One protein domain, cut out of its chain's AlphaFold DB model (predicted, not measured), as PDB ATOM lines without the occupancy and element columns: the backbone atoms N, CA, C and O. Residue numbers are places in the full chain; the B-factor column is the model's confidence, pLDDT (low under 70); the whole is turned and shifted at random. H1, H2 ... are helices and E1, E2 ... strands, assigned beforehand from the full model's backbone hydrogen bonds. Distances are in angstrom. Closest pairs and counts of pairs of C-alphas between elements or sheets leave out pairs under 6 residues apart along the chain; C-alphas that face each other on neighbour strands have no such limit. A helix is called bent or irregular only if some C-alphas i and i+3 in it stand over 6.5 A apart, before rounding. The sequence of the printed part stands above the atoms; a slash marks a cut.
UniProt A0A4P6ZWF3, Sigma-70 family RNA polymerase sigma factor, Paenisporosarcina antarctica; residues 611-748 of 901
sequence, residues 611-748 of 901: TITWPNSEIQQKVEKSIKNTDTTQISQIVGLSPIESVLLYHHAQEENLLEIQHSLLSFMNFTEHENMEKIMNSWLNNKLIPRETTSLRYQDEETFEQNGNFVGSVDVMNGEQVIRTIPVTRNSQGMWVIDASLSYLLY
ATOM      1  N   THR A 611     237.183 211.036 275.830       92.50
ATOM      2  CA  THR A 611     236.400 210.783 274.621       92.50
ATOM      3  C   THR A 611     237.079 209.667 273.855       92.50
ATOM      4  O   THR A 611     238.272 209.753 273.561       92.50
ATOM      5  N   ILE A 612     236.334 208.611 273.550       93.25
ATOM      6  CA  ILE A 612     236.824 207.482 272.766       93.25
ATOM      7  C   ILE A 612     236.071 207.421 271.446       93.25
ATOM      8  O   ILE A 612     234.861 207.616 271.403       93.25
ATOM      9  N   THR A 613     236.773 207.122 270.359       93.00
ATOM     10  CA  THR A 613     236.131 206.777 269.087       93.00
ATOM     11  C   THR A 613     235.465 205.408 269.201       93.00
ATOM     12  O   THR A 613     235.991 204.523 269.875       93.00
ATOM     13  N   TRP A 614     234.343 205.209 268.518       89.81
ATOM     14  CA  TRP A 614     233.589 203.961 268.502       89.81
ATOM     15  C   TRP A 614     233.125 203.636 267.072       89.81
ATOM     16  O   TRP A 614     232.679 204.544 266.373       89.81
ATOM     17  N   PRO A 615     233.229 202.375 266.608       87.69
ATOM     18  CA  PRO A 615     233.772 201.205 267.307       87.69
ATOM     19  C   PRO A 615     235.296 201.266 267.504       87.69
ATOM     20  O   PRO A 615     236.021 201.829 266.687       87.69
ATOM     21  N   ASN A 616     235.791 200.661 268.588       88.00
ATOM     22  CA  ASN A 616     237.222 200.570 268.888       88.00
ATOM     23  C   ASN A 616     237.597 199.133 269.259       88.00
ATOM     24  O   ASN A 616     237.206 198.636 270.313       88.00
ATOM     25  N   SER A 617     238.380 198.482 268.398       81.44
ATOM     26  CA  SER A 617     238.720 197.063 268.535       81.44
ATOM     27  C   SER A 617     239.594 196.752 269.751       81.44
ATOM     28  O   SER A 617     239.494 195.666 270.308       81.44
ATOM     29  N   GLU A 618     240.460 197.677 270.168       79.00
ATOM     30  CA  GLU A 618     241.338 197.481 271.327       79.00
ATOM     31  C   GLU A 618     240.531 197.522 272.629       79.00
ATOM     32  O   GLU A 618     240.667 196.646 273.485       79.00
ATOM     33  N   ILE A 619     239.624 198.493 272.743       78.62
ATOM     34  CA  ILE A 619     238.727 198.611 273.896       78.62
ATOM     35  C   ILE A 619     237.733 197.443 273.922       78.62
ATOM     36  O   ILE A 619     237.498 196.872 274.983       78.62
ATOM     37  N   GLN A 620     237.207 197.024 272.767       78.12
ATOM     38  CA  GLN A 620     236.355 195.834 272.666       78.12
ATOM     39  C   GLN A 620     237.073 194.572 273.154       78.12
ATOM     40  O   GLN A 620     236.536 193.857 273.993       78.12
ATOM     41  N   GLN A 621     238.318 194.336 272.726       76.25
ATOM     42  CA  GLN A 621     239.115 193.206 273.219       76.25
ATOM     43  C   GLN A 621     239.390 193.291 274.724       76.25
ATOM     44  O   GLN A 621     239.400 192.265 275.405       76.25
ATOM     45  N   LYS A 622     239.612 194.499 275.255       73.62
ATOM     46  CA  LYS A 622     239.784 194.720 276.695       73.62
ATOM     47  C   LYS A 622     238.521 194.323 277.465       73.62
ATOM     48  O   LYS A 622     238.626 193.564 278.422       73.62
ATOM     49  N   VAL A 623     237.352 194.768 277.010       73.12
ATOM     50  CA  VAL A 623     236.042 194.449 277.604       73.12
ATOM     51  C   VAL A 623     235.730 192.951 277.508       73.12
ATOM     52  O   VAL A 623     235.369 192.333 278.507       73.12
ATOM     53  N   GLU A 624     235.955 192.333 276.347       73.19
ATOM     54  CA  GLU A 624     235.786 190.885 276.150       73.19
ATOM     55  C   GLU A 624     236.686 190.059 277.074       73.19
ATOM     56  O   GLU A 624     236.272 189.025 277.603       73.19
ATOM     57  N   LYS A 625     237.937 190.495 277.267       69.81
ATOM     58  CA  LYS A 625     238.881 189.832 278.170       69.81
ATOM     59  C   LYS A 625     238.441 189.963 279.627       69.81
ATOM     60  O   LYS A 625     238.586 188.991 280.365       69.81
ATOM     61  N   SER A 626     237.900 191.117 280.022       65.06
ATOM     62  CA  SER A 626     237.319 191.296 281.353       65.06
ATOM     63  C   SER A 626     236.200 190.278 281.586       65.06
ATOM     64  O   SER A 626     236.276 189.525 282.550       65.06
ATOM     65  N   ILE A 627     235.254 190.146 280.649       67.25
ATOM     66  CA  ILE A 627     234.109 189.222 280.767       67.25
ATOM     67  C   ILE A 627     234.534 187.753 280.773       67.25
ATOM     68  O   ILE A 627     234.070 186.995 281.614       67.25
ATOM     69  N   LYS A 628     235.434 187.331 279.874       65.12
ATOM     70  CA  LYS A 628     235.885 185.924 279.808       65.12
ATOM     71  C   LYS A 628     236.587 185.442 281.077       65.12
ATOM     72  O   LYS A 628     236.654 184.236 281.297       65.12
ATOM     73  N   ASN A 629     237.124 186.367 281.866       58.16
ATOM     74  CA  ASN A 629     237.786 186.070 283.129       58.16
ATOM     75  C   ASN A 629     236.870 186.271 284.345       58.16
ATOM     76  O   ASN A 629     237.214 185.781 285.415       58.16
ATOM     77  N   THR A 630     235.725 186.945 284.176       56.34
ATOM     78  CA  THR A 630     234.756 187.195 285.245       56.34
ATOM     79  C   THR A 630     233.961 185.928 285.542       56.34
ATOM     80  O   THR A 630     233.127 185.495 284.748       56.34
ATOM     81  N   ASP A 631     234.198 185.348 286.716       57.28
ATOM     82  CA  ASP A 631     233.217 184.481 287.362       57.28
ATOM     83  C   ASP A 631     232.043 185.371 287.802       57.28
ATOM     84  O   ASP A 631     232.252 186.359 288.508       57.28
ATOM     85  N   THR A 632     230.815 185.079 287.367       51.06
ATOM     86  CA  THR A 632     229.635 185.905 287.687       51.06
ATOM     87  C   THR A 632     229.296 185.907 289.177       51.06
ATOM     88  O   THR A 632     228.571 186.782 289.644       51.06
ATOM     89  N   THR A 633     229.889 184.993 289.950       48.53
ATOM     90  CA  THR A 633     229.851 185.003 291.417       48.53
ATOM     91  C   THR A 633     230.868 185.968 292.055       48.53
ATOM     92  O   THR A 633     230.781 186.235 293.252       48.53
ATOM     93  N   GLN A 634     231.786 186.556 291.271       53.91
ATOM     94  CA  GLN A 634     232.849 187.480 291.693       53.91
ATOM     95  C   GLN A 634     232.807 188.812 290.919       53.91
ATOM     96  O   GLN A 634     233.714 189.162 290.160       53.91
ATOM     97  N   ILE A 635     231.779 189.625 291.176       53.16
ATOM     98  CA  ILE A 635     231.624 191.000 290.638       53.16
ATOM     99  C   ILE A 635     232.855 191.896 290.935       53.16
ATOM    100  O   ILE A 635     233.108 192.881 290.244       53.16
ATOM    101  N   SER A 636     233.684 191.504 291.908       47.41
ATOM    102  CA  SER A 636     234.959 192.114 292.319       47.41
ATOM    103  C   SER A 636     235.942 192.433 291.198       47.41
ATOM    104  O   SER A 636     236.710 193.394 291.304       47.41
ATOM    105  N   GLN A 637     235.911 191.655 290.121       50.53
ATOM    106  CA  GLN A 637     236.821 191.789 288.986       50.53
ATOM    107  C   GLN A 637     236.425 192.922 288.026       50.53
ATOM    108  O   GLN A 637     237.207 193.304 287.156       50.53
ATOM    109  N   ILE A 638     235.227 193.489 288.204       56.59
ATOM    110  CA  ILE A 638     234.694 194.628 287.444       56.59
ATOM    111  C   ILE A 638     235.088 195.971 288.106       56.59
ATOM    112  O   ILE A 638     234.956 197.042 287.511       56.59
ATOM    113  N   VAL A 639     235.635 195.939 289.327       50.81
ATOM    114  CA  VAL A 639     236.015 197.139 290.086       50.81
ATOM    115  C   VAL A 639     237.216 197.849 289.447       50.81
ATOM    116  O   VAL A 639     238.279 197.260 289.261       50.81
ATOM    117  N   GLY A 640     237.068 199.149 289.163       60.25
ATOM    118  CA  GLY A 640     238.134 200.014 288.634       60.25
ATOM    119  C   GLY A 640     237.993 200.410 287.161       60.25
ATOM    120  O   GLY A 640     238.874 201.097 286.643       60.25
ATOM    121  N   LEU A 641     236.903 200.017 286.494       75.88
ATOM    122  CA  LEU A 641     236.551 200.542 285.175       75.88
ATOM    123  C   LEU A 641     236.228 202.038 285.238       75.88
ATOM    124  O   LEU A 641     235.626 202.525 286.195       75.88
ATOM    125  N   SER A 642     236.623 202.768 284.197       84.12
ATOM    126  CA  SER A 642     236.137 204.128 283.962       84.12
ATOM    127  C   SER A 642     234.637 204.128 283.627       84.12
ATOM    128  O   SER A 642     234.114 203.111 283.166       84.12
ATOM    129  N   PRO A 643     233.946 205.274 283.760       89.38
ATOM    130  CA  PRO A 643     232.546 205.422 283.354       89.38
ATOM    131  C   PRO A 643     232.218 204.842 281.970       89.38
ATOM    132  O   PRO A 643     231.259 204.089 281.809       89.38
ATOM    133  N   ILE A 644     233.055 205.149 280.973       91.31
ATOM    134  CA  ILE A 644     232.884 204.677 279.594       91.31
ATOM    135  C   ILE A 644     233.066 203.158 279.507       91.31
ATOM    136  O   ILE A 644     232.308 202.480 278.817       91.31
ATOM    137  N   GLU A 645     234.059 202.604 280.202       86.88
ATOM    138  CA  GLU A 645     234.314 201.163 280.197       86.88
ATOM    139  C   GLU A 645     233.189 200.377 280.874       86.88
ATOM    140  O   GLU A 645     232.824 199.317 280.371       86.88
ATOM    141  N   SER A 646     232.591 200.902 281.946       87.38
ATOM    142  CA  SER A 646     231.415 200.299 282.583       87.38
ATOM    143  C   SER A 646     230.211 200.252 281.639       87.38
ATOM    144  O   SER A 646     229.545 199.223 281.531       87.38
ATOM    145  N   VAL A 647     229.968 201.336 280.895       89.88
ATOM    146  CA  VAL A 647     228.917 201.393 279.865       89.88
ATOM    147  C   VAL A 647     229.172 200.386 278.743       89.88
ATOM    148  O   VAL A 647     228.253 199.690 278.307       89.88
ATOM    149  N   LEU A 648     230.419 200.269 278.289       89.81
ATOM    150  CA  LEU A 648     230.804 199.306 277.259       89.81
ATOM    151  C   LEU A 648     230.690 197.856 277.731       89.81
ATOM    152  O   LEU A 648     230.253 197.001 276.962       89.81
ATOM    153  N   LEU A 649     231.053 197.585 278.985       85.69
ATOM    154  CA  LEU A 649     230.906 196.271 279.601       85.69
ATOM    155  C   LEU A 649     229.433 195.861 279.663       85.69
ATOM    156  O   LEU A 649     229.093 194.750 279.258       85.69
ATOM    157  N   TYR A 650     228.556 196.777 280.082       87.19
ATOM    158  CA  TYR A 650     227.114 196.549 280.067       87.19
ATOM    159  C   TYR A 650     226.599 196.293 278.647       87.19
ATOM    160  O   TYR A 650     225.865 195.333 278.420       87.19
ATOM    161  N   HIS A 651     227.004 197.119 277.678       87.12
ATOM    162  CA  HIS A 651     226.585 196.961 276.286       87.12
ATOM    163  C   HIS A 651     226.997 195.599 275.715       87.12
ATOM    164  O   HIS A 651     226.178 194.925 275.099       87.12
ATOM    165  N   HIS A 652     228.226 195.151 275.967       85.94
ATOM    166  CA  HIS A 652     228.670 193.828 275.532       85.94
ATOM    167  C   HIS A 652     227.893 192.702 276.234       85.94
ATOM    168  O   HIS A 652     227.446 191.762 275.582       85.94
ATOM    169  N   ALA A 653     227.657 192.818 277.546       82.50
ATOM    170  CA  ALA A 653     226.824 191.869 278.285       82.50
ATOM    171  C   ALA A 653     225.379 191.819 277.754       82.50
ATOM    172  O   ALA A 653     224.741 190.767 277.806       82.50
ATOM    173  N   GLN A 654     224.863 192.931 277.222       81.69
ATOM    174  CA  GLN A 654     223.572 193.003 276.538       81.69
ATOM    175  C   GLN A 654     223.581 192.238 275.206       81.69
ATOM    176  O   GLN A 654     222.637 191.502 274.924       81.69
ATOM    177  N   GLU A 655     224.636 192.376 274.399       82.06
ATOM    178  CA  GLU A 655     224.758 191.670 273.113       82.06
ATOM    179  C   GLU A 655     224.923 190.153 273.278       82.06
ATOM    180  O   GLU A 655     224.322 189.389 272.521       82.06
ATOM    181  N   GLU A 656     225.657 189.724 274.305       82.44
ATOM    182  CA  GLU A 656     225.892 188.310 274.638       82.44
ATOM    183  C   GLU A 656     224.807 187.706 275.555       82.44
ATOM    184  O   GLU A 656     224.852 186.525 275.893       82.44
ATOM    185  N   ASN A 657     223.802 188.501 275.942       80.19
ATOM    186  CA  ASN A 657     222.669 188.086 276.776       80.19
ATOM    187  C   ASN A 657     223.068 187.551 278.176       80.19
ATOM    188  O   ASN A 657     222.488 186.596 278.696       80.19
ATOM    189  N   LEU A 658     224.073 188.182 278.791       78.81
ATOM    190  CA  LEU A 658     224.631 187.847 280.107       78.81
ATOM    191  C   LEU A 658     223.909 188.613 281.231       78.81
ATOM    192  O   LEU A 658     224.393 189.637 281.716       78.81
ATOM    193  N   LEU A 659     222.741 188.115 281.646       73.19
ATOM    194  CA  LEU A 659     221.845 188.803 282.590       73.19
ATOM    195  C   LEU A 659     222.491 189.122 283.950       73.19
ATOM    196  O   LEU A 659     222.320 190.225 284.457       73.19
ATOM    197  N   GLU A 660     223.265 188.207 284.537       67.69
ATOM    198  CA  GLU A 660     223.887 188.410 285.860       67.69
ATOM    199  C   GLU A 660     224.865 189.600 285.876       67.69
ATOM    200  O   GLU A 660     224.858 190.413 286.802       67.69
ATOM    201  N   ILE A 661     225.653 189.763 284.807       74.94
ATOM    202  CA  ILE A 661     226.578 190.896 284.647       74.94
ATOM    203  C   ILE A 661     225.797 192.194 284.435       74.94
ATOM    204  O   ILE A 661     226.137 193.217 285.027       74.94
ATOM    205  N   GLN A 662     224.724 192.157 283.636       75.88
ATOM    206  CA  GLN A 662     223.852 193.319 283.447       75.88
ATOM    207  C   GLN A 662     223.259 193.784 284.782       75.88
ATOM    208  O   GLN A 662     223.334 194.968 285.089       75.88
ATOM    209  N   HIS A 663     222.730 192.868 285.599       74.44
ATOM    210  CA  HIS A 663     222.191 193.192 286.923       74.44
ATOM    211  C   HIS A 663     223.245 193.805 287.853       74.44
ATOM    212  O   HIS A 663     222.948 194.756 288.569       74.44
ATOM    213  N   SER A 664     224.479 193.307 287.798       72.69
ATOM    214  CA  SER A 664     225.591 193.775 288.637       72.69
ATOM    215  C   SER A 664     226.095 195.176 288.271       72.69
ATOM    216  O   SER A 664     226.701 195.862 289.092       72.69
ATOM    217  N   LEU A 665     225.855 195.604 287.030       78.75
ATOM    218  CA  LEU A 665     226.247 196.907 286.489       78.75
ATOM    219  C   LEU A 665     225.132 197.955 286.561       78.75
ATOM    220  O   LEU A 665     225.289 199.045 286.005       78.75
ATOM    221  N   LEU A 666     224.022 197.639 287.228       78.56
ATOM    222  CA  LEU A 666     222.894 198.541 287.415       78.56
ATOM    223  C   LEU A 666     222.792 199.006 288.867       78.56
ATOM    224  O   LEU A 666     222.918 198.228 289.808       78.56
ATOM    225  N   SER A 667     222.508 200.293 289.031       73.25
ATOM    226  CA  SER A 667     222.093 200.908 290.288       73.25
ATOM    227  C   SER A 667     220.645 201.378 290.182       73.25
ATOM    228  O   SER A 667     220.203 201.847 289.130       73.25
ATOM    229  N   PHE A 668     219.928 201.277 291.301       65.44
ATOM    230  CA  PHE A 668     218.560 201.765 291.462       65.44
ATOM    231  C   PHE A 668     218.417 202.660 292.700       65.44
ATOM    232  O   PHE A 668     217.353 202.693 293.312       65.44
ATOM    233  N   MET A 669     219.492 203.355 293.094       53.38
ATOM    234  CA  MET A 669     219.620 204.048 294.386       53.38
ATOM    235  C   MET A 669     218.452 204.972 294.771       53.38
ATOM    236  O   MET A 669     218.229 205.176 295.963       53.38
ATOM    237  N   ASN A 670     217.680 205.496 293.814       47.75
ATOM    238  CA  ASN A 670     216.539 206.374 294.097       47.75
ATOM    239  C   ASN A 670     215.162 205.683 294.113       47.75
ATOM    240  O   ASN A 670     214.152 206.367 294.298       47.75
ATOM    241  N   PHE A 671     215.074 204.359 293.946       48.41
ATOM    242  CA  PHE A 671     213.798 203.636 293.960       48.41
ATOM    243  C   PHE A 671     213.540 202.874 295.260       48.41
ATOM    244  O   PHE A 671     214.373 202.112 295.734       48.41
ATOM    245  N   THR A 672     212.322 203.021 295.787       40.53
ATOM    246  CA  THR A 672     211.803 202.244 296.926       40.53
ATOM    247  C   THR A 672     210.652 201.302 296.544       40.53
ATOM    248  O   THR A 672     210.150 200.588 297.405       40.53
ATOM    249  N   GLU A 673     210.210 201.276 295.278       44.78
ATOM    250  CA  GLU A 673     209.020 200.527 294.832       44.78
ATOM    251  C   GLU A 673     209.298 199.607 293.629       44.78
ATOM    252  O   GLU A 673     209.852 200.031 292.614       44.78
ATOM    253  N   HIS A 674     208.847 198.349 293.718       42.56
ATOM    254  CA  HIS A 674     209.047 197.306 292.698       42.56
ATOM    255  C   HIS A 674     208.338 197.582 291.353       42.56
ATOM    256  O   HIS A 674     208.840 197.171 290.310       42.56
ATOM    257  N   GLU A 675     207.202 198.289 291.328       41.34
ATOM    258  CA  GLU A 675     206.408 198.480 290.095       41.34
ATOM    259  C   GLU A 675     207.104 199.394 289.061       41.34
ATOM    260  O   GLU A 675     206.916 199.249 287.849       41.34
ATOM    261  N   ASN A 676     207.953 200.315 289.525       52.03
ATOM    262  CA  ASN A 676     208.719 201.217 288.659       52.03
ATOM    263  C   ASN A 676     209.964 200.538 288.062       52.03
ATOM    264  O   ASN A 676     210.370 200.872 286.948       52.03
ATOM    265  N   MET A 677     210.509 199.532 288.752       50.81
ATOM    266  CA  MET A 677     211.673 198.757 288.311       50.81
ATOM    267  C   MET A 677     211.386 198.000 287.007       50.81
ATOM    268  O   MET A 677     212.112 198.157 286.025       50.81
ATOM    269  N   GLU A 678     210.289 197.234 286.957       51.62
ATOM    270  CA  GLU A 678     209.932 196.438 285.772       51.62
ATOM    271  C   GLU A 678     209.627 197.314 284.548       51.62
ATOM    272  O   GLU A 678     210.014 196.979 283.429       51.62
ATOM    273  N   LYS A 679     208.964 198.465 284.727       53.78
ATOM    274  CA  LYS A 679     208.649 199.387 283.618       53.78
ATOM    275  C   LYS A 679     209.911 200.003 282.997       53.78
ATOM    276  O   LYS A 679     209.974 200.167 281.775       53.78
ATOM    277  N   ILE A 680     210.924 200.315 283.804       54.16
ATOM    278  CA  ILE A 680     212.186 200.913 283.334       54.16
ATOM    279  C   ILE A 680     213.078 199.872 282.668       54.16
ATOM    280  O   ILE A 680     213.577 200.118 281.565       54.16
ATOM    281  N   MET A 681     213.201 198.687 283.277       54.78
ATOM    282  CA  MET A 681     213.861 197.545 282.641       54.78
ATOM    283  C   MET A 681     213.261 197.282 281.253       54.78
ATOM    284  O   MET A 681     213.995 197.123 280.280       54.78
ATOM    285  N   ASN A 682     211.931 197.366 281.133       52.56
ATOM    286  CA  ASN A 682     211.235 197.078 279.885       52.56
ATOM    287  C   ASN A 682     211.336 198.151 278.785       52.56
ATOM    288  O   ASN A 682     211.164 197.811 277.614       52.56
ATOM    289  N   SER A 683     211.606 199.417 279.119       55.19
ATOM    290  CA  SER A 683     211.541 200.548 278.172       55.19
ATOM    291  C   SER A 683     212.902 201.136 277.791       55.19
ATOM    292  O   SER A 683     213.125 201.464 276.622       55.19
ATOM    293  N   TRP A 684     213.819 201.264 278.753       56.12
ATOM    294  CA  TRP A 684     215.104 201.941 278.557       56.12
ATOM    295  C   TRP A 684     216.259 200.947 278.388       56.12
ATOM    296  O   TRP A 684     217.009 201.046 277.419       56.12
ATOM    297  N   LEU A 685     216.344 199.942 279.266       59.00
ATOM    298  CA  LEU A 685     217.441 198.960 279.286       59.00
ATOM    299  C   LEU A 685     217.262 197.803 278.291       59.00
ATOM    300  O   LEU A 685     218.241 197.173 277.904       59.00
ATOM    301  N   ASN A 686     216.040 197.547 277.816       56.31
ATOM    302  CA  ASN A 686     215.782 196.545 276.772       56.31
ATOM    303  C   ASN A 686     216.198 196.997 275.356       56.31
ATOM    304  O   ASN A 686     216.211 196.185 274.431       56.31
ATOM    305  N   ASN A 687     216.547 198.273 275.168       63.78
ATOM    306  CA  ASN A 687     217.065 198.799 273.905       63.78
ATOM    307  C   ASN A 687     218.598 198.822 273.915       63.78
ATOM    308  O   ASN A 687     219.211 198.991 274.968       63.78
ATOM    309  N   LYS A 688     219.235 198.690 272.740       69.56
ATOM    310  CA  LYS A 688     220.702 198.761 272.637       69.56
ATOM    311  C   LYS A 688     221.211 200.090 273.192       69.56
ATOM    312  O   LYS A 688     220.899 201.143 272.633       69.56
ATOM    313  N   LEU A 689     222.015 200.022 274.255       76.88
ATOM    314  CA  LEU A 689     222.543 201.211 274.930       76.88
ATOM    315  C   LEU A 689     223.400 202.072 273.990       76.88
ATOM    316  O   LEU A 689     223.349 203.295 274.050       76.88
ATOM    317  N   ILE A 690     224.149 201.426 273.095       84.50
ATOM    318  CA  ILE A 690     224.991 202.074 272.090       84.50
ATOM    319  C   ILE A 690     224.417 201.756 270.698       84.50
ATOM    320  O   ILE A 690     224.520 200.614 270.237       84.50
ATOM    321  N   PRO A 691     223.772 202.729 270.027       79.56
ATOM    322  CA  PRO A 691     223.242 202.563 268.673       79.56
ATOM    323  C   PRO A 691     224.340 202.353 267.617       79.56
ATOM    324  O   PRO A 691     225.512 202.661 267.847       79.56
ATOM    325  N   ARG A 692     223.976 201.849 266.431       78.56
ATOM    326  CA  ARG A 692     224.943 201.501 265.363       78.56
ATOM    327  C   ARG A 692     225.620 202.721 264.742       78.56
ATOM    328  O   ARG A 692     226.744 202.619 264.269       78.56
ATOM    329  N   GLU A 693     224.919 203.840 264.736       78.00
ATOM    330  CA  GLU A 693     225.339 205.152 264.259       78.00
ATOM    331  C   GLU A 693     226.305 205.866 265.219       78.00
ATOM    332  O   GLU A 693     226.777 206.958 264.919       78.00
ATOM    333  N   THR A 694     226.629 205.257 266.364       85.81
ATOM    334  CA  THR A 694     227.590 205.815 267.318       85.81
ATOM    335  C   THR A 694     228.985 205.886 266.706       85.81
ATOM    336  O   THR A 694     229.539 204.878 266.271       85.81
ATOM    337  N   THR A 695     229.580 207.070 266.771       89.75
ATOM    338  CA  THR A 695     230.953 207.364 266.334       89.75
ATOM    339  C   THR A 695     231.931 207.555 267.493       89.75
ATOM    340  O   THR A 695     233.140 207.408 267.312       89.75
ATOM    341  N   SER A 696     231.437 207.893 268.688       93.75
ATOM    342  CA  SER A 696     232.262 208.084 269.883       93.75
ATOM    343  C   SER A 696     231.446 208.055 271.172       93.75
ATOM    344  O   SER A 696     230.238 208.276 271.152       93.75
ATOM    345  N   LEU A 697     232.127 207.810 272.291       94.00
ATOM    346  CA  LEU A 697     231.591 207.920 273.648       94.00
ATOM    347  C   LEU A 697     232.392 208.970 274.415       94.00
ATOM    348  O   LEU A 697     233.621 208.994 274.306       94.00
ATOM    349  N   ARG A 698     231.720 209.814 275.195       91.56
ATOM    350  CA  ARG A 698     232.336 210.907 275.953       91.56
ATOM    351  C   ARG A 698     231.878 210.885 277.407       91.56
ATOM    352  O   ARG A 698     230.706 210.700 277.684       91.56
ATOM    353  N   TYR A 699     232.809 211.105 278.323       90.06
ATOM    354  CA  TYR A 699     232.556 211.344 279.741       90.06
ATOM    355  C   TYR A 699     233.277 212.630 280.145       90.06
ATOM    356  O   TYR A 699     234.441 212.812 279.772       90.06
ATOM    357  N   GLN A 700     232.604 213.506 280.889       79.44
ATOM    358  CA  GLN A 700     233.157 214.777 281.359       79.44
ATOM    359  C   GLN A 700     233.110 214.817 282.884       79.44
ATOM    360  O   GLN A 700     232.045 214.844 283.496       79.44
ATOM    361  N   ASP A 701     234.284 214.800 283.507       78.44
ATOM    362  CA  ASP A 701     234.405 214.832 284.960       78.44
ATOM    363  C   ASP A 701     233.936 216.168 285.543       78.44
ATOM    364  O   ASP A 701     233.388 216.215 286.637       78.44
ATOM    365  N   GLU A 702     234.071 217.263 284.786       68.56
ATOM    366  CA  GLU A 702     233.591 218.582 285.210       68.56
ATOM    367  C   GLU A 702     232.067 218.631 285.416       68.56
ATOM    368  O   GLU A 702     231.568 219.508 286.118       68.56
ATOM    369  N   GLU A 703     231.336 217.690 284.814       62.41
ATOM    370  CA  GLU A 703     229.882 217.538 284.938       62.41
ATOM    371  C   GLU A 703     229.494 216.543 286.041       62.41
ATOM    372  O   GLU A 703     228.312 216.317 286.298       62.41
ATOM    373  N   THR A 704     230.484 215.947 286.711       69.75
ATOM    374  CA  THR A 704     230.263 215.006 287.804       69.75
ATOM    375  C   THR A 704     230.093 215.754 289.117       69.75
ATOM    376  O   THR A 704     230.913 216.591 289.494       69.75
ATOM    377  N   PHE A 705     229.032 215.426 289.846       60.00
ATOM    378  CA  PHE A 705     228.718 216.036 291.132       60.00
ATOM    379  C   PHE A 705     228.537 214.977 292.215       60.00
ATOM    380  O   PHE A 705     228.305 213.802 291.936       60.00
ATOM    381  N   GLU A 706     228.679 215.399 293.466       61.28
ATOM    382  CA  GLU A 706     228.443 214.537 294.617       61.28
ATOM    383  C   GLU A 706     226.972 214.626 295.038       61.28
ATOM    384  O   GLU A 706     226.435 215.721 295.187       61.28
ATOM    385  N   GLN A 707     226.323 213.481 295.237       53.12
ATOM    386  CA  GLN A 707     224.958 213.385 295.740       53.12
ATOM    387  C   GLN A 707     224.857 212.261 296.771       53.12
ATOM    388  O   GLN A 707     225.122 211.094 296.473       53.12
ATOM    389  N   ASN A 708     224.448 212.605 297.997       51.09
ATOM    390  CA  ASN A 708     224.344 211.676 299.130       51.09
ATOM    391  C   ASN A 708     225.640 210.898 299.451       51.09
ATOM    392  O   ASN A 708     225.562 209.869 300.115       51.09
ATOM    393  N   GLY A 709     226.812 211.375 299.007       54.09
ATOM    394  CA  GLY A 709     228.104 210.680 299.123       54.09
ATOM    395  C   GLY A 709     228.510 209.846 297.897       54.09
ATOM    396  O   GLY A 709     229.580 209.239 297.909       54.09
ATOM    397  N   ASN A 710     227.693 209.814 296.838       64.62
ATOM    398  CA  ASN A 710     228.008 209.177 295.553       64.62
ATOM    399  C   ASN A 710     228.467 210.213 294.527       64.62
ATOM    400  O   ASN A 710     227.954 211.328 294.514       64.62
ATOM    401  N   PHE A 711     229.337 209.819 293.598       74.81
ATOM    402  CA  PHE A 711     229.620 210.627 292.411       74.81
ATOM    403  C   PHE A 711     228.668 210.254 291.285       74.81
ATOM    404  O   PHE A 711     228.653 209.106 290.843       74.81
ATOM    405  N   VAL A 712     227.904 211.233 290.817       74.06
ATOM    406  CA  VAL A 712     226.934 211.100 289.736       74.06
ATOM    407  C   VAL A 712     227.458 211.848 288.521       74.06
ATOM    408  O   VAL A 712     227.799 213.024 288.616       74.06
ATOM    409  N   GLY A 713     227.520 211.163 287.384       80.00
ATOM    410  CA  GLY A 713     227.925 211.734 286.105       80.00
ATOM    411  C   GLY A 713     227.178 211.085 284.944       80.00
ATOM    412  O   GLY A 713     226.187 210.372 285.128       80.00
ATOM    413  N   SER A 714     227.665 211.308 283.727       82.69
ATOM    414  CA  SER A 714     227.033 210.787 282.518       82.69
ATOM    415  C   SER A 714     228.044 210.404 281.442       82.69
ATOM    416  O   SER A 714     229.104 211.008 281.294       82.69
ATOM    417  N   VAL A 715     227.702 209.374 280.670       89.38
ATOM    418  CA  VAL A 715     228.404 209.002 279.442       89.38
ATOM    419  C   VAL A 715     227.528 209.360 278.250       89.38
ATOM    420  O   VAL A 715     226.465 208.773 278.046       89.38
ATOM    421  N   ASP A 716     227.993 210.302 277.443       84.75
ATOM    422  CA  ASP A 716     227.376 210.675 276.179       84.75
ATOM    423  C   ASP A 716     227.772 209.695 275.077       84.75
ATOM    424  O   ASP A 716     228.948 209.404 274.845       84.75
ATOM    425  N   VAL A 717     226.777 209.224 274.344       83.44
ATOM    426  CA  VAL A 717     226.895 208.469 273.103       83.44
ATOM    427  C   VAL A 717     226.724 209.454 271.959       83.44
ATOM    428  O   VAL A 717     225.704 210.138 271.892       83.44
ATOM    429  N   MET A 718     227.709 209.546 271.065       84.00
ATOM    430  CA  MET A 718     227.756 210.595 270.044       84.00
ATOM    431  C   MET A 718     227.781 210.052 268.612       84.00
ATOM    432  O   MET A 718     228.465 209.066 268.323       84.00
ATOM    433  N   ASN A 719     227.123 210.759 267.694       81.06
ATOM    434  CA  ASN A 719     227.259 210.620 266.243       81.06
ATOM    435  C   ASN A 719     227.837 211.924 265.660       81.06
ATOM    436  O   ASN A 719     227.164 212.952 265.610       81.06
ATOM    437  N   GLY A 720     229.113 211.910 265.278       80.00
ATOM    438  CA  GLY A 720     229.884 213.121 265.023       80.00
ATOM    439  C   GLY A 720     229.971 213.985 266.282       80.00
ATOM    440  O   GLY A 720     230.455 213.536 267.318       80.00
ATOM    441  N   GLU A 721     229.489 215.221 266.186       70.44
ATOM    442  CA  GLU A 721     229.434 216.178 267.301       70.44
ATOM    443  C   GLU A 721     228.092 216.149 268.056       70.44
ATOM    444  O   GLU A 721     227.950 216.808 269.085       70.44
ATOM    445  N   GLN A 722     227.104 215.392 267.566       58.88
ATOM    446  CA  GLN A 722     225.781 215.302 268.183       58.88
ATOM    447  C   GLN A 722     225.754 214.226 269.267       58.88
ATOM    448  O   GLN A 722     226.138 213.082 269.019       58.88
ATOM    449  N   VAL A 723     225.242 214.571 270.450       65.25
ATOM    450  CA  VAL A 723     224.890 213.592 271.484       65.25
ATOM    451  C   VAL A 723     223.572 212.947 271.071       65.25
ATOM    452  O   VAL A 723     222.568 213.626 270.930       65.25
ATOM    453  N   ILE A 724     223.581 211.639 270.836       67.25
ATOM    454  CA  ILE A 724     222.388 210.873 270.445       67.25
ATOM    455  C   ILE A 724     221.759 210.132 271.629       67.25
ATOM    456  O   ILE A 724     220.624 209.664 271.542       67.25
ATOM    457  N   ARG A 725     222.502 209.981 272.732       72.00
ATOM    458  CA  ARG A 725     222.021 209.410 273.995       72.00
ATOM    459  C   ARG A 725     222.953 209.806 275.132       72.00
ATOM    460  O   ARG A 725     224.162 209.742 274.961       72.00
ATOM    461  N   THR A 726     222.402 210.079 276.308       74.69
ATOM    462  CA  THR A 726     223.174 210.255 277.544       74.69
ATOM    463  C   THR A 726     222.836 209.129 278.516       74.69
ATOM    464  O   THR A 726     221.666 208.818 278.744       74.69
ATOM    465  N   ILE A 727     223.863 208.474 279.053       81.94
ATOM    466  CA  ILE A 727     223.737 207.334 279.961       81.94
ATOM    467  C   ILE A 727     224.185 207.783 281.354       81.94
ATOM    468  O   ILE A 727     225.378 208.029 281.541       81.94
ATOM    469  N   PRO A 728     223.275 207.900 282.333       79.38
ATOM    470  CA  PRO A 728     223.648 208.238 283.695       79.38
ATOM    471  C   PRO A 728     224.492 207.128 284.313       79.38
ATOM    472  O   PRO A 728     224.179 205.937 284.212       79.38
ATOM    473  N   VAL A 729     225.552 207.541 284.991       84.69
ATOM    474  CA  VAL A 729     226.460 206.658 285.706       84.69
ATOM    475  C   VAL A 729     226.655 207.177 287.116       84.69
ATOM    476  O   VAL A 729     226.707 208.381 287.361       84.69
ATOM    477  N   THR A 730     226.776 206.256 288.053       82.62
ATOM    478  CA  THR A 730     227.040 206.573 289.449       82.62
ATOM    479  C   THR A 730     228.158 205.694 289.960       82.62
ATOM    480  O   THR A 730     228.301 204.543 289.536       82.62
ATOM    481  N   ARG A 731     228.969 206.229 290.864       80.56
ATOM    482  CA  ARG A 731     229.952 205.434 291.588       80.56
ATOM    483  C   ARG A 731     229.313 204.912 292.870       80.56
ATOM    484  O   ARG A 731     229.073 205.688 293.788       80.56
ATOM    485  N   ASN A 732     229.028 203.611 292.899       67.62
ATOM    486  CA  ASN A 732     228.294 202.957 293.985       67.62
ATOM    487  C   ASN A 732     229.131 202.787 295.273       67.62
ATOM    488  O   ASN A 732     230.319 203.116 295.316       67.62
ATOM    489  N   SER A 733     228.524 202.204 296.316       56.41
ATOM    490  CA  SER A 733     229.158 201.950 297.623       56.41
ATOM    491  C   SER A 733     230.401 201.046 297.571       56.41
ATOM    492  O   SER A 733     231.237 201.081 298.471       56.41
ATOM    493  N   GLN A 734     230.561 200.269 296.498       58.09
ATOM    494  CA  GLN A 734     231.725 199.417 296.242       58.09
ATOM    495  C   GLN A 734     232.812 200.139 295.424       58.09
ATOM    496  O   GLN A 734     233.789 199.520 295.008       58.09
ATOM    497  N   GLY A 735     232.644 201.438 295.156       66.56
ATOM    498  CA  GLY A 735     233.574 202.243 294.369       66.56
ATOM    499  C   GLY A 735     233.527 201.966 292.863       66.56
ATOM    500  O   GLY A 735     234.393 202.461 292.141       66.56
ATOM    501  N   MET A 736     232.539 201.205 292.378       75.19
ATOM    502  CA  MET A 736     232.379 200.868 290.962       75.19
ATOM    503  C   MET A 736     231.511 201.892 290.244       75.19
ATOM    504  O   MET A 736     230.443 202.255 290.735       75.19
ATOM    505  N   TRP A 737     231.927 202.298 289.043       84.12
ATOM    506  CA  TRP A 737     231.047 203.006 288.120       84.12
ATOM    507  C   TRP A 737     230.020 202.031 287.550       84.12
ATOM    508  O   TRP A 737     230.384 201.055 286.895       84.12
ATOM    509  N   VAL A 738     228.747 202.301 287.800       84.06
ATOM    510  CA  VAL A 738     227.601 201.514 287.331       84.06
ATOM    511  C   VAL A 738     226.608 202.430 286.628       84.06
ATOM    512  O   VAL A 738     226.623 203.645 286.830       84.06
ATOM    513  N   ILE A 739     225.746 201.864 285.789       86.38
ATOM    514  CA  ILE A 739     224.672 202.614 285.138       86.38
ATOM    515  C   ILE A 739     223.568 202.841 286.168       86.38
ATOM    516  O   ILE A 739     223.047 201.884 286.740       86.38
ATOM    517  N   ASP A 740     223.190 204.095 286.404       77.31
ATOM    518  CA  ASP A 740     222.099 204.404 287.327       77.31
ATOM    519  C   ASP A 740     220.761 204.460 286.584       77.31
ATOM    520  O   ASP A 740     220.344 205.491 286.050       77.31
ATOM    521  N   ALA A 741     220.058 203.330 286.566       66.00
ATOM    522  CA  ALA A 741     218.733 203.224 285.962       66.00
ATOM    523  C   ALA A 741     217.652 203.969 286.764       66.00
ATOM    524  O   ALA A 741     216.555 204.197 286.261       66.00
ATOM    525  N   SER A 742     217.948 204.403 287.992       57.12
ATOM    526  CA  SER A 742     217.104 205.349 288.724       57.12
ATOM    527  C   SER A 742     217.380 206.808 288.382       57.12
ATOM    528  O   SER A 742     216.692 207.692 288.858       57.12
ATOM    529  N   LEU A 743     218.336 207.118 287.518       53.88
ATOM    530  CA  LEU A 743     218.463 208.470 286.972       53.88
ATOM    531  C   LEU A 743     217.907 208.559 285.549       53.88
ATOM    532  O   LEU A 743     217.647 209.653 285.055       53.88
ATOM    533  N   SER A 744     217.611 207.422 284.911       53.09
ATOM    534  CA  SER A 744     217.027 207.402 283.568       53.09
ATOM    535  C   SER A 744     215.583 207.909 283.520       53.09
ATOM    536  O   SER A 744     215.140 208.355 282.469       53.09
ATOM    537  N   TYR A 745     214.841 207.882 284.639       43.50
ATOM    538  CA  TYR A 745     213.499 208.488 284.732       43.50
ATOM    539  C   TYR A 745     213.529 210.006 284.982       43.50
ATOM    540  O   TYR A 745     212.512 210.685 284.825       43.50
ATOM    541  N   LEU A 746     214.675 210.541 285.415       45.84
ATOM    542  CA  LEU A 746     214.867 211.967 285.694       45.84
ATOM    543  C   LEU A 746     215.271 212.762 284.451       45.84
ATOM    544  O   LEU A 746     215.327 213.987 284.520       45.84
ATOM    545  N   LEU A 747     215.534 212.073 283.340       51.78
ATOM    546  CA  LEU A 747     215.974 212.660 282.086       51.78
ATOM    547  C   LEU A 747     214.986 212.302 280.984       51.78
ATOM    548  O   LEU A 747     215.108 211.280 280.312       51.78
ATOM    549  N   TYR A 748     213.989 213.161 280.790       56.16
ATOM    550  CA  TYR A 748     213.216 213.124 279.559       56.16
ATOM    551  C   TYR A 748     214.127 213.471 278.374       56.16
ATOM    552  O   TYR A 748     214.615 214.598 278.284       56.16
TER     553      TYR A 748
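Overview. This is residues 611 to 748 of the 901 residues of the protein "Sigma-70 family RNA polymerase sigma factor" of Paenisporosarcina antarctica (UniProt A0A4P6ZWF3). A strongly twisted sheet of six strands, built on the long hairpin E4 and E5, curls round the helix H3, which sits near the middle of the domain. H1 packs on H3 away from the sheet, H4 folds back along the end of H3, and H5 lies out to one side with no helix touching it. The printed part has 138 residues with five named helices and six named strands, in the order E1 H1 H2 H3 H4 H5 E2 E3 E4 E5 E6; the class is mixed, helices and strands. The branched sheet has antiparallel neighbours throughout. The whole is compact and rounded, with a radius of gyration of the C-alphas of 14.3 A and spans of 39 by 37 by 28 A.

Arrangement. In the sheet, E4, residues 710 to 719, has three neighbours. E5, residues 722 to 731, lies on one side of it; E2, residues 696 to 699, and E3, residues 705 to 707, lie on the other side. N 715 and O 727 of the hairpin E4 and E5 are 2.8 A apart, within hydrogen-bond range, as are N 698 and O 716 of E2 and E4, 2.8 A, and N 705 and O 712 of E3 and E4, 3.0 A. The edge strand E1, residues 611 to 613, pairs with E2 through N 612 and O 697, 2.8 A. The edge strand E6, residues 737 to 740, pairs with E5 through N 730 and O 738, 2.9 A. E3, E4, E5 and E6 form a meander, each strand the antiparallel neighbour of the one before. H3, residues 643 to 655, is on the sheet, which curls round its residues 643 to 650; the closest C-alphas of H3 and E6 are those of Pro 643 and Trp 737, 5.5 A. H1, residues 617 to 629, touches H3, with C-alphas 623 and 649 closest at 5.8 A, about perpendicular at 71 degrees, only just past steep. H4, residues 659 to 664, touches residues 650 to 654 of H3, with C-alphas 662 and 650 closest at 5.7 A, in a helical hairpin at a shallow tilt of 18 degrees, opposite ways; it only grazes the sheet. H2, residues 635 to 638, is close to H4 but not clearly touching, with C-alphas 635 and 664 closest at 6.9 A. H5, residues 674 to 685, is not on the sheet and is apart from H3. In H1, H3 and H4 every O i to N i+4 pair is within hydrogen-bond range, in H5 5 of 8, and H2 is too short for such a pair.

Along the chain. E1 begins at C-alpha 611, (236.400, 210.783, 274.621), and E6 ends at C-alpha 740, (222.099, 204.404, 287.327). E4 is 29.4 A long and E5 25.7 A; E5 bends by 61 degrees at residue 725. H3 is 18.8 A long, from C-alpha 643 at (232.546, 205.422, 283.354), H1 18.3 A and H5 15.9 A. H5 is only just irregular: C-alphas 682 and 685 are 6.51 A apart.

Size, cuts and confidence. The C-alphas of Glu 618 and Glu 673 are the two farthest apart, 40.1 A. The printed part has no cut, and no link is long. The mean pLDDT of the printed part is 70.6; 62 residues are under 70, among them 625 to 640, 668 to 688 and 741 to 748.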